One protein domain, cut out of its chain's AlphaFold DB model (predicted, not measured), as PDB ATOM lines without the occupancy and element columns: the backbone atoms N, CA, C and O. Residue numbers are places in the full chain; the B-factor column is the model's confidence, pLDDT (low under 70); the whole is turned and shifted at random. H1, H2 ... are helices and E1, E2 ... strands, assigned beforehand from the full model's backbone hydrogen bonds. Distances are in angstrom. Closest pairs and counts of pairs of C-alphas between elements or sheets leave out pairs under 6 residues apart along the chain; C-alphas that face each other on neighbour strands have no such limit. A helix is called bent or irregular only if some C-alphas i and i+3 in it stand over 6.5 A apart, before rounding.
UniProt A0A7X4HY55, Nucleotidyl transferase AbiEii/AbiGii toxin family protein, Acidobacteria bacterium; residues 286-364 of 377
ATOM      1  N   GLN A 286     196.307 195.435 251.810       96.06
ATOM      2  CA  GLN A 286     196.395 196.660 251.022       96.06
ATOM      3  C   GLN A 286     196.577 196.359 249.536       96.06
ATOM      4  O   GLN A 286     196.272 197.197 248.696       96.06
ATOM      5  N   ALA A 287     197.112 195.184 249.203       96.94
ATOM      6  CA  ALA A 287     197.179 194.688 247.839       96.94
ATOM      7  C   ALA A 287     197.196 193.160 247.840       96.94
ATOM      8  O   ALA A 287     197.785 192.546 248.735       96.94
ATOM      9  N   VAL A 288     196.577 192.564 246.824       97.69
ATOM     10  CA  VAL A 288     196.628 191.127 246.550       97.69
ATOM     11  C   VAL A 288     196.802 190.931 245.055       97.69
ATOM     12  O   VAL A 288     195.949 191.338 244.268       97.69
ATOM     13  N   ARG A 289     197.884 190.262 244.660       97.88
ATOM     14  CA  ARG A 289     198.140 189.888 243.273       97.88
ATOM     15  C   ARG A 289     198.231 188.375 243.155       97.88
ATOM     16  O   ARG A 289     199.001 187.731 243.858       97.88
ATOM     17  N   ILE A 290     197.433 187.802 242.261       97.50
ATOM     18  CA  ILE A 290     197.376 186.362 242.020       97.50
ATOM     19  C   ILE A 290     197.666 186.112 240.553       97.50
ATOM     20  O   ILE A 290     196.949 186.594 239.673       97.50
ATOM     21  N   ARG A 291     198.723 185.348 240.302       96.88
ATOM     22  CA  ARG A 291     199.256 185.077 238.969       96.88
ATOM     23  C   ARG A 291     199.460 183.592 238.763       96.88
ATOM     24  O   ARG A 291     199.731 182.855 239.710       96.88
ATOM     25  N   VAL A 292     199.361 183.167 237.515       95.81
ATOM     26  CA  VAL A 292     199.741 181.829 237.084       95.81
ATOM     27  C   VAL A 292     200.830 181.960 236.031       95.81
ATOM     28  O   VAL A 292     200.604 182.570 234.989       95.81
ATOM     29  N   THR A 293     201.986 181.352 236.285       93.88
ATOM     30  CA  THR A 293     203.128 181.360 235.361       93.88
ATOM     31  C   THR A 293     203.682 179.947 235.267       93.88
ATOM     32  O   THR A 293     204.040 179.356 236.287       93.88
ATOM     33  N   GLN A 294     203.732 179.380 234.055       91.12
ATOM     34  CA  GLN A 294     204.235 178.014 233.805       91.12
ATOM     35  C   GLN A 294     203.567 176.940 234.693       91.12
ATOM     36  O   GLN A 294     204.224 176.064 235.253       91.12
ATOM     37  N   GLY A 295     202.249 177.042 234.891       89.12
ATOM     38  CA  GLY A 295     201.483 176.111 235.729       89.12
ATOM     39  C   GLY A 295     201.715 176.252 237.239       89.12
ATOM     40  O   GLY A 295     201.197 175.441 238.006       89.12
ATOM     41  N   ALA A 296     202.463 177.264 237.687       93.88
ATOM     42  CA  ALA A 296     202.613 177.601 239.097       93.88
ATOM     43  C   ALA A 296     201.726 178.795 239.470       93.88
ATOM     44  O   ALA A 296     201.750 179.830 238.804       93.88
ATOM     45  N   LEU A 297     200.977 178.655 240.561       96.38
ATOM     46  CA  LEU A 297     200.225 179.729 241.198       96.38
ATOM     47  C   LEU A 297     201.175 180.553 242.073       96.38
ATOM     48  O   LEU A 297     201.880 179.994 242.911       96.38
ATOM     49  N   THR A 298     201.158 181.873 241.907       97.81
ATOM     50  CA  THR A 298     201.840 182.840 242.773       97.81
ATOM     51  C   THR A 298     200.805 183.768 243.398       97.81
ATOM     52  O   THR A 298     199.992 184.355 242.686       97.81
ATOM     53  N   ILE A 299     200.830 183.885 244.722       97.81
ATOM     54  CA  ILE A 299     199.976 184.767 245.516       97.81
ATOM     55  C   ILE A 299     200.896 185.747 246.237       97.81
ATOM     56  O   ILE A 299     201.697 185.338 247.073       97.81
ATOM     57  N   GLU A 300     200.767 187.025 245.922       98.12
ATOM     58  CA  GLU A 300     201.462 188.121 246.585       98.12
ATOM     59  C   GLU A 300     200.454 188.919 247.396       98.12
ATOM     60  O   GLU A 300     199.433 189.361 246.866       98.12
ATOM     61  N   THR A 301     200.730 189.116 248.678       97.62
ATOM     62  CA  THR A 301     199.902 189.933 249.562       97.62
ATOM     63  C   THR A 301     200.742 191.021 250.209       97.62
ATOM     64  O   THR A 301     201.924 190.839 250.492       97.62
ATOM     65  N   ARG A 302     200.128 192.178 250.448       97.25
ATOM     66  CA  ARG A 302     200.737 193.286 251.187       97.25
ATOM     67  C   ARG A 302     199.781 193.741 252.275       97.25
ATOM     68  O   ARG A 302     198.618 193.992 251.978       97.25
ATOM     69  N   THR A 303     200.265 193.876 253.502       95.38
ATOM     70  CA  THR A 303     199.541 194.463 254.643       95.38
ATOM     71  C   THR A 303     200.270 195.715 255.128       95.38
ATOM     72  O   THR A 303     201.414 195.961 254.741       95.38
ATOM     73  N   ALA A 304     199.628 196.520 255.974       91.06
ATOM     74  CA  ALA A 304     200.241 197.739 256.493       91.06
ATOM     75  C   ALA A 304     201.514 197.430 257.299       91.06
ATOM     76  O   ALA A 304     201.536 196.504 258.106       91.06
ATOM     77  N   GLY A 305     202.582 198.204 257.073       88.50
ATOM     78  CA  GLY A 305     203.811 198.132 257.874       88.50
ATOM     79  C   GLY A 305     204.608 196.828 257.761       88.50
ATOM     80  O   GLY A 305     205.531 196.629 258.545       88.50
ATOM     81  N   ARG A 306     204.283 195.941 256.809       91.50
ATOM     82  CA  ARG A 306     204.959 194.648 256.621       91.50
ATOM     83  C   ARG A 306     205.487 194.495 255.191       91.50
ATOM     84  O   ARG A 306     204.886 195.038 254.259       91.50
ATOM     85  N   PRO A 307     206.599 193.761 254.995       93.94
ATOM     86  CA  PRO A 307     207.050 193.404 253.656       93.94
ATOM     87  C   PRO A 307     205.989 192.541 252.949       93.94
ATOM     88  O   PRO A 307     205.241 191.828 253.622       93.94
ATOM     89  N   PRO A 308     205.906 192.582 251.608       94.88
ATOM     90  CA  PRO A 308     205.011 191.701 250.870       94.88
ATOM     91  C   PRO A 308     205.322 190.222 251.126       94.88
ATOM     92  O   PRO A 308     206.482 189.809 251.082       94.88
ATOM     93  N   THR A 309     204.284 189.412 251.323       96.00
ATOM     94  CA  THR A 309     204.399 187.954 251.439       96.00
ATOM     95  C   THR A 309     204.111 187.326 250.082       96.00
ATOM     96  O   THR A 309     203.132 187.679 249.429       96.00
ATOM     97  N   THR A 310     204.955 186.384 249.650       97.06
ATOM     98  CA  THR A 310     204.782 185.659 248.381       97.06
ATOM     99  C   THR A 310     204.677 184.162 248.634       97.06
ATOM    100  O   THR A 310     205.574 183.562 249.220       97.06
ATOM    101  N   ILE A 311     203.600 183.545 248.155       96.31
ATOM    102  CA  ILE A 311     203.396 182.096 248.176       96.31
ATOM    103  C   ILE A 311     203.408 181.602 246.736       96.31
ATOM    104  O   ILE A 311     202.611 182.061 245.920       96.31
ATOM    105  N   ARG A 312     204.286 180.645 246.427       96.69
ATOM    106  CA  ARG A 312     204.343 179.986 245.119       96.69
ATOM    107  C   ARG A 312     204.102 178.493 245.276       96.69
ATOM    108  O   ARG A 312     204.744 177.851 246.101       96.69
ATOM    109  N   THR A 313     203.200 177.943 244.477       96.00
ATOM    110  CA  THR A 313     202.822 176.526 244.527       96.00
ATOM    111  C   THR A 313     202.561 175.979 243.124       96.00
ATOM    112  O   THR A 313     202.204 176.728 242.213       96.00
ATOM    113  N   GLY A 314     202.776 174.680 242.924       93.88
ATOM    114  CA  GLY A 314     202.470 174.017 241.658       93.88
ATOM    115  C   GLY A 314     200.965 173.819 241.460       93.88
ATOM    116  O   GLY A 314     200.190 173.865 242.412       93.88
ATOM    117  N   HIS A 315     200.543 173.556 240.223       91.19
ATOM    118  CA  HIS A 315     199.134 173.316 239.884       91.19
ATOM    119  C   HIS A 315     198.440 172.283 240.790       91.19
ATOM    120  O   HIS A 315     197.338 172.551 241.268       91.19
ATOM    121  N   ASP A 316     199.085 171.145 241.070       91.62
ATOM    122  CA  ASP A 316     198.472 170.061 241.859       91.62
ATOM    123  C   ASP A 316     198.205 170.471 243.321       91.62
ATOM    124  O   ASP A 316     197.328 169.924 243.983       91.62
ATOM    125  N   GLU A 317     198.925 171.478 243.817       93.06
ATOM    126  CA  GLU A 317     198.809 172.004 245.177       93.06
ATOM    127  C   GLU A 317     198.057 173.343 245.240       93.06
ATOM    128  O   GLU A 317     197.733 173.825 246.331       93.06
ATOM    129  N   ALA A 318     197.735 173.949 244.092       93.19
ATOM    130  CA  ALA A 318     197.108 175.264 244.009       93.19
ATOM    131  C   ALA A 318     195.772 175.304 244.761       93.19
ATOM    132  O   ALA A 318     195.540 176.203 245.569       93.19
ATOM    133  N   ALA A 319     194.921 174.292 244.564       92.31
ATOM    134  CA  ALA A 319     193.643 174.192 245.263       92.31
ATOM    135  C   ALA A 319     193.830 174.097 246.785       92.31
ATOM    136  O   ALA A 319     193.177 174.827 247.527       92.31
ATOM    137  N   ALA A 320     194.742 173.238 247.250       91.00
ATOM    138  CA  ALA A 320     195.017 173.064 248.675       91.00
ATOM    139  C   ALA A 320     195.628 174.327 249.302       91.00
ATOM    140  O   ALA A 320     195.325 174.655 250.447       91.00
ATOM    141  N   THR A 321     196.459 175.056 248.554       93.44
ATOM    142  CA  THR A 321     197.061 176.322 248.989       93.44
ATOM    143  C   THR A 321     196.018 177.428 249.106       93.44
ATOM    144  O   THR A 321     195.983 178.124 250.121       93.44
ATOM    145  N   LEU A 322     195.134 177.570 248.110       94.06
ATOM    146  CA  LEU A 322     194.026 178.530 248.161       94.06
ATOM    147  C   LEU A 322     193.104 178.265 249.349       94.06
ATOM    148  O   LEU A 322     192.675 179.213 250.003       94.06
ATOM    149  N   GLU A 323     192.825 176.994 249.640       91.38
ATOM    150  CA  GLU A 323     192.046 176.628 250.817       91.38
ATOM    151  C   GLU A 323     192.808 176.957 252.098       91.38
ATOM    152  O   GLU A 323     192.332 177.767 252.880       91.38
ATOM    153  N   ARG A 324     194.021 176.436 252.296       89.50
ATOM    154  CA  ARG A 324     194.782 176.601 253.549       89.50
ATOM    155  C   ARG A 324     195.037 178.048 253.950       89.50
ATOM    156  O   ARG A 324     195.049 178.361 255.134       89.50
ATOM    157  N   THR A 325     195.231 178.918 252.967       90.88
ATOM    158  CA  THR A 325     195.495 180.349 253.182       90.88
ATOM    159  C   THR A 325     194.221 181.187 253.297       90.88
ATOM    160  O   THR A 325     194.302 182.395 253.506       90.88
ATOM    161  N   GLY A 326     193.037 180.593 253.093       91.88
ATOM    162  CA  GLY A 326     191.776 181.328 252.980       91.88
ATOM    163  C   GLY A 326     191.650 182.163 251.698       91.88
ATOM    164  O   GLY A 326     190.648 182.854 251.501       91.88
ATOM    165  N   MET A 327     192.636 182.100 250.794       94.75
ATOM    166  CA  MET A 327     192.660 182.901 249.571       94.75
ATOM    167  C   MET A 327     191.561 182.497 248.583       94.75
ATOM    168  O   MET A 327     191.111 183.323 247.795       94.75
ATOM    169  N   GLY A 328     191.070 181.256 248.647       93.06
ATOM    170  CA  GLY A 328     189.894 180.828 247.887       93.06
ATOM    171  C   GLY A 328     188.640 181.638 248.237       93.06
ATOM    172  O   GLY A 328     187.912 182.067 247.341       93.06
ATOM    173  N   GLU A 329     188.415 181.907 249.524       91.69
ATOM    174  CA  GLU A 329     187.283 182.715 249.987       91.69
ATOM    175  C   GLU A 329     187.469 184.195 249.624       91.69
ATOM    176  O   GLU A 329     186.545 184.830 249.112       91.69
ATOM    177  N   PHE A 330     188.686 184.722 249.799       93.81
ATOM    178  CA  PHE A 330     189.028 186.079 249.371       93.81
ATOM    179  C   PHE A 330     188.794 186.282 247.864       93.81
ATOM    180  O   PHE A 330     188.139 187.247 247.469       93.81
ATOM    181  N   LEU A 331     189.270 185.353 247.028       93.56
ATOM    182  CA  LEU A 331     189.081 185.365 245.575       93.56
ATOM    183  C   LEU A 331     187.605 185.378 245.188       93.56
ATOM    184  O   LEU A 331     187.205 186.181 244.352       93.56
ATOM    185  N   ASN A 332     186.794 184.503 245.785       90.75
ATOM    186  CA  ASN A 332     185.382 184.379 245.426       90.75
ATOM    187  C   ASN A 332     184.580 185.657 245.708       90.75
ATOM    188  O   ASN A 332     183.600 185.909 245.011       90.75
ATOM    189  N   ARG A 333     184.998 186.475 246.685       90.50
ATOM    190  CA  ARG A 333     184.386 187.787 246.945       90.50
ATOM    191  C   ARG A 333     184.774 188.863 245.936       90.50
ATOM    192  O   ARG A 333     183.956 189.724 245.644       90.50
ATOM    193  N   HIS A 334     186.002 188.831 245.425       91.50
ATOM    194  CA  HIS A 334     186.533 189.898 244.567       91.50
ATOM    195  C   HIS A 334     186.489 189.557 243.076       91.50
ATOM    196  O   HIS A 334     186.677 190.421 242.225       91.50
ATOM    197  N   THR A 335     186.280 188.291 242.724       91.12
ATOM    198  CA  THR A 335     186.252 187.836 241.335       91.12
ATOM    199  C   THR A 335     185.272 186.682 241.195       91.12
ATOM    200  O   THR A 335     185.488 185.595 241.738       91.12
ATOM    201  N   ALA A 336     184.203 186.891 240.425       89.88
ATOM    202  CA  ALA A 336     183.216 185.855 240.149       89.88
ATOM    203  C   ALA A 336     183.892 184.620 239.526       89.88
ATOM    204  O   ALA A 336     184.512 184.692 238.468       89.88
ATOM    205  N   GLY A 337     183.811 183.475 240.211       89.12
ATOM    206  CA  GLY A 337     184.472 182.245 239.769       89.12
ATOM    207  C   GLY A 337     186.006 182.281 239.825       89.12
ATOM    208  O   GLY A 337     186.637 181.420 239.212       89.12
ATOM    209  N   GLY A 338     186.610 183.220 240.565       89.88
ATOM    210  CA  GLY A 338     188.062 183.418 240.634       89.88
ATOM    211  C   GLY A 338     188.835 182.138 240.949       89.88
ATOM    212  O   GLY A 338     189.794 181.814 240.253       89.88
ATOM    213  N   ARG A 339     188.360 181.328 241.909       91.75
ATOM    214  CA  ARG A 339     188.973 180.025 242.219       91.75
ATOM    215  C   ARG A 339     188.968 179.064 241.024       91.75
ATOM    216  O   ARG A 339     189.985 178.433 240.753       91.75
ATOM    217  N   ARG A 340     187.849 178.956 240.292       92.50
ATOM    218  CA  ARG A 340     187.772 178.102 239.089       92.50
ATOM    219  C   ARG A 340     188.732 178.594 238.011       92.50
ATOM    220  O   ARG A 340     189.424 177.774 237.416       92.50
ATOM    221  N   ARG A 341     188.822 179.915 237.823       92.19
ATOM    222  CA  ARG A 341     189.748 180.534 236.869       92.19
ATOM    223  C   ARG A 341     191.206 180.225 237.213       92.19
ATOM    224  O   ARG A 341     191.938 179.811 236.326       92.19
ATOM    225  N   VAL A 342     191.612 180.317 238.488       91.44
ATOM    226  CA  VAL A 342     192.966 179.904 238.917       91.44
ATOM    227  C   VAL A 342     193.261 178.464 238.495       91.44
ATOM    228  O   VAL A 342     194.310 178.203 237.913       91.44
ATOM    229  N   MET A 343     192.342 177.529 238.758       92.88
ATOM    230  CA  MET A 343     192.564 176.114 238.440       92.88
ATOM    231  C   MET A 343     192.634 175.854 236.931       92.88
ATOM    232  O   MET A 343     193.486 175.085 236.487       92.88
ATOM    233  N   GLN A 344     191.773 176.509 236.147       91.81
ATOM    234  CA  GLN A 344     191.768 176.412 234.686       91.81
ATOM    235  C   GLN A 344     193.070 176.950 234.084       91.81
ATOM    236  O   GLN A 344     193.711 176.251 233.301       91.81
ATOM    237  N   GLU A 345     193.502 178.143 234.497       91.94
ATOM    238  CA  GLU A 345     194.732 178.762 233.991       91.94
ATOM    239  C   GLU A 345     195.975 177.981 234.427       91.94
ATOM    240  O   GLU A 345     196.872 177.741 233.621       91.94
ATOM    241  N   ALA A 346     196.019 177.495 235.673       89.12
ATOM    242  CA  ALA A 346     197.122 176.658 236.150       89.12
ATOM    243  C   ALA A 346     197.233 175.341 235.367       89.12
ATOM    244  O   ALA A 346     198.344 174.874 235.122       89.12
ATOM    245  N   GLY A 347     196.105 174.756 234.950       88.75
ATOM    246  CA  GLY A 347     196.091 173.565 234.102       88.75
ATOM    247  C   GLY A 347     196.544 173.870 232.674       88.75
ATOM    248  O   GLY A 347     197.428 173.196 232.146       88.75
ATOM    249  N   ALA A 348     195.996 174.926 232.064       88.56
ATOM    250  CA  ALA A 348     196.314 175.328 230.694       88.56
ATOM    251  C   ALA A 348     197.778 175.775 230.523       88.56
ATOM    252  O   ALA A 348     198.400 175.499 229.495       88.56
ATOM    253  N   ALA A 349     198.354 176.426 231.537       85.56
ATOM    254  CA  ALA A 349     199.725 176.925 231.510       85.56
ATOM    255  C   ALA A 349     200.797 175.817 231.552       85.56
ATOM    256  O   ALA A 349     201.962 176.109 231.296       85.56
ATOM    257  N   ARG A 350     200.435 174.548 231.807       81.00
ATOM    258  CA  ARG A 350     201.374 173.410 231.713       81.00
ATOM    259  C   ARG A 350     201.873 173.160 230.286       81.00
ATOM    260  O   ARG A 350     202.958 172.619 230.120       81.00
ATOM    261  N   GLY A 351     201.095 173.554 229.272       78.75
ATOM    262  CA  GLY A 351     201.435 173.370 227.855       78.75
ATOM    263  C   GLY A 351     201.860 174.644 227.119       78.75
ATOM    264  O   GLY A 351     202.268 174.564 225.965       78.75
ATOM    265  N   ARG A 352     201.759 175.822 227.750       74.31
ATOM    266  CA  ARG A 352     202.096 177.112 227.126       74.31
ATOM    267  C   ARG A 352     203.452 177.582 227.637       74.31
ATOM    268  O   ARG A 352     203.635 177.777 228.836       74.31
ATOM    269  N   GLY A 353     204.410 177.762 226.733       63.78
ATOM    270  CA  GLY A 353     205.738 178.265 227.074       63.78
ATOM    271  C   GLY A 353     205.668 179.652 227.720       63.78
ATOM    272  O   GLY A 353     205.397 180.640 227.049       63.78
ATOM    273  N   GLY A 354     205.916 179.722 229.030       77.38
ATOM    274  CA  GLY A 354     206.311 180.944 229.744       77.38
ATOM    275  C   GLY A 354     205.272 182.054 229.930       77.38
ATOM    276  O   GLY A 354     205.593 183.032 230.595       77.38
ATOM    277  N   THR A 355     204.054 181.950 229.392       85.62
ATOM    278  CA  THR A 355     203.076 183.046 229.495       85.62
ATOM    279  C   THR A 355     202.584 183.216 230.935       85.62
ATOM    280  O   THR A 355     202.071 182.274 231.545       85.62
ATOM    281  N   GLU A 356     202.737 184.422 231.479       93.69
ATOM    282  CA  GLU A 356     202.169 184.824 232.765       93.69
ATOM    283  C   GLU A 356     200.730 185.305 232.572       93.69
ATOM    284  O   GLU A 356     200.443 186.108 231.686       93.69
ATOM    285  N   THR A 357     199.817 184.816 233.409       94.75
ATOM    286  CA  THR A 357     198.418 185.251 233.432       94.75
ATOM    287  C   THR A 357     198.074 185.817 234.801       94.75
ATOM    288  O   THR A 357     198.105 185.104 235.806       94.75
ATOM    289  N   THR A 358     197.698 187.095 234.846       96.25
ATOM    290  CA  THR A 358     197.180 187.734 236.059       96.25
ATOM    291  C   THR A 358     195.705 187.391 236.238       96.25
ATOM    292  O   THR A 358     194.858 187.719 235.406       96.25
ATOM    293  N   ILE A 359     195.395 186.712 237.342       95.50
ATOM    294  CA  ILE A 359     194.032 186.324 237.714       95.50
ATOM    295  C   ILE A 359     193.355 187.442 238.500       95.50
ATOM    296  O   ILE A 359     192.195 187.757 238.239       95.50
ATOM    297  N   LEU A 360     194.096 188.027 239.444       96.50
ATOM    298  CA  LEU A 360     193.667 189.137 240.282       96.50
ATOM    299  C   LEU A 360     194.835 190.109 240.464       96.50
ATOM    300  O   LEU A 360     195.939 189.681 240.791       96.50
ATOM    301  N   ASP A 361     194.573 191.400 240.298       96.81
ATOM    302  CA  ASP A 361     195.420 192.483 240.800       96.81
ATOM    303  C   ASP A 361     194.507 193.455 241.548       96.81
ATOM    304  O   ASP A 361     193.851 194.312 240.958       96.81
ATOM    305  N   TRP A 362     194.350 193.205 242.843       96.25
ATOM    306  CA  TRP A 362     193.462 193.957 243.715       96.25
ATOM    307  C   TRP A 362     194.270 194.917 244.577       96.25
ATOM    308  O   TRP A 362     195.270 194.531 245.187       96.25
ATOM    309  N   GLN A 363     193.796 196.156 244.664       95.56
ATOM    310  CA  GLN A 363     194.294 197.164 245.591       95.56
ATOM    311  C   GLN A 363     193.204 197.439 246.623       95.56
ATOM    312  O   GLN A 363     192.045 197.664 246.271       95.56
ATOM    313  N   GLY A 364     193.583 197.385 247.895       88.50
ATOM    314  CA  GLY A 364     192.687 197.680 249.000       88.50
ATOM    315  C   GLY A 364     192.395 199.168 249.124       88.50
ATOM    316  O   GLY A 364     193.071 199.990 248.495       88.50
TER     317      GLY A 364
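Overview. This is residues 286 to 364 of the 377 residues of the protein "Nucleotidyl transferase AbiEii/AbiGii toxin family protein" of Acidobacteria bacterium (UniProt A0A7X4HY55). Picture a twisted wall of four antiparallel strands with three helices over one face and the other face bare; H1 and H3 lie side by side along the strands, and H2 runs across the strands, linking the end of H1 to the start of H3. This makes two layers, helices on one face of a sheet. The printed part has 79 residues, with named elements in the order E1, E2, E3, H1, H2, H3, E4; the sheet's order is E3, E2, E1, E4, and the class is mixed, helices and strands. The whole is compact, with a radius of gyration of the C-alphas of 11.9 A, yet elongated, spanning 39 by 23 by 20 A.

Arrangement. Begin at the inner strands E1, residues 286 to 293, and E2, residues 296 to 303: this antiparallel hairpin has N 291 and O 298 within hydrogen-bond range at 2.9 A. Beside E2 look for edge strand E3, residues 309 to 314, where N 299 and O 311 are 2.8 A apart; E2 and E3 are a hairpin too, and E1, E2, E3 form a meander, each strand the antiparallel neighbour of the one before. On the other side of E1 is edge strand E4, residues 356 to 363, antiparallel to it, with N 290 and O 360 at 2.8 A; E4 bends by 61 degrees at residue 359. E3 and E4 are apart. Now look over one face: H3, residues 338 to 348, is on the sheet at a height of 8.3 A, over E1 and only just over E2, with 3 of its C-alphas falling on E2. It runs along the strands, at 4 degrees to E1 on the local plane, and its closest C-alphas to E1 are Ala 346 and Val 292, 5.9 A. On the same face, H1, residues 315 to 324, runs along the strands over E3 at a height of 8.1 A. H1 and H3 touch, closest at the C-alphas of His 315 and Ala 346, 5.4 A, with a shallow tilt of 18 degrees, opposite ways. H2, residues 327 to 334, is also on this face, across the strands at a height of 10.1 A. It touches H3, closest at the C-alphas of Leu 331 and Gly 338, 5.4 A, at a steep tilt of 64 degrees. H1 and H2 touch only at the corner, and only just, with 3 pairs of C-alphas within 8 A, the closest being Leu 322 and Gly 328 at 4.7 A. Every O i to N i+4 pair is within hydrogen-bond range in H2 and H3; in H1 it is 4 of 6.

Along the chain. Find C-alpha 286 at (196.395, 196.660, 251.022), where E1 begins; it runs 22.9 A, E2 23.1 A, E3 17.1 A and E4 19.5 A, ending at C-alpha 363 at (194.294, 197.164, 245.591). H1 spans 14.7 A and is irregular, with C-alphas 316 and 319 7.2 A apart; H2 spans 10.6 A. H3 runs 15.2 A to C-alpha 348 at (196.314, 175.328, 230.694).

Size, cuts and confidence. The two C-alphas farthest apart are those of Gly 305 and Gly 351, 39.0 A, while those of Gln 286 and Gly 364, the first and last printed, are 4.3 A apart. The printed part has no cut and no long link; H3 to E4, with 7 residues between, is short, and the other links are tight. The mean pLDDT of the printed part is 92.1, and the model's confidence is under 70 at residue 353.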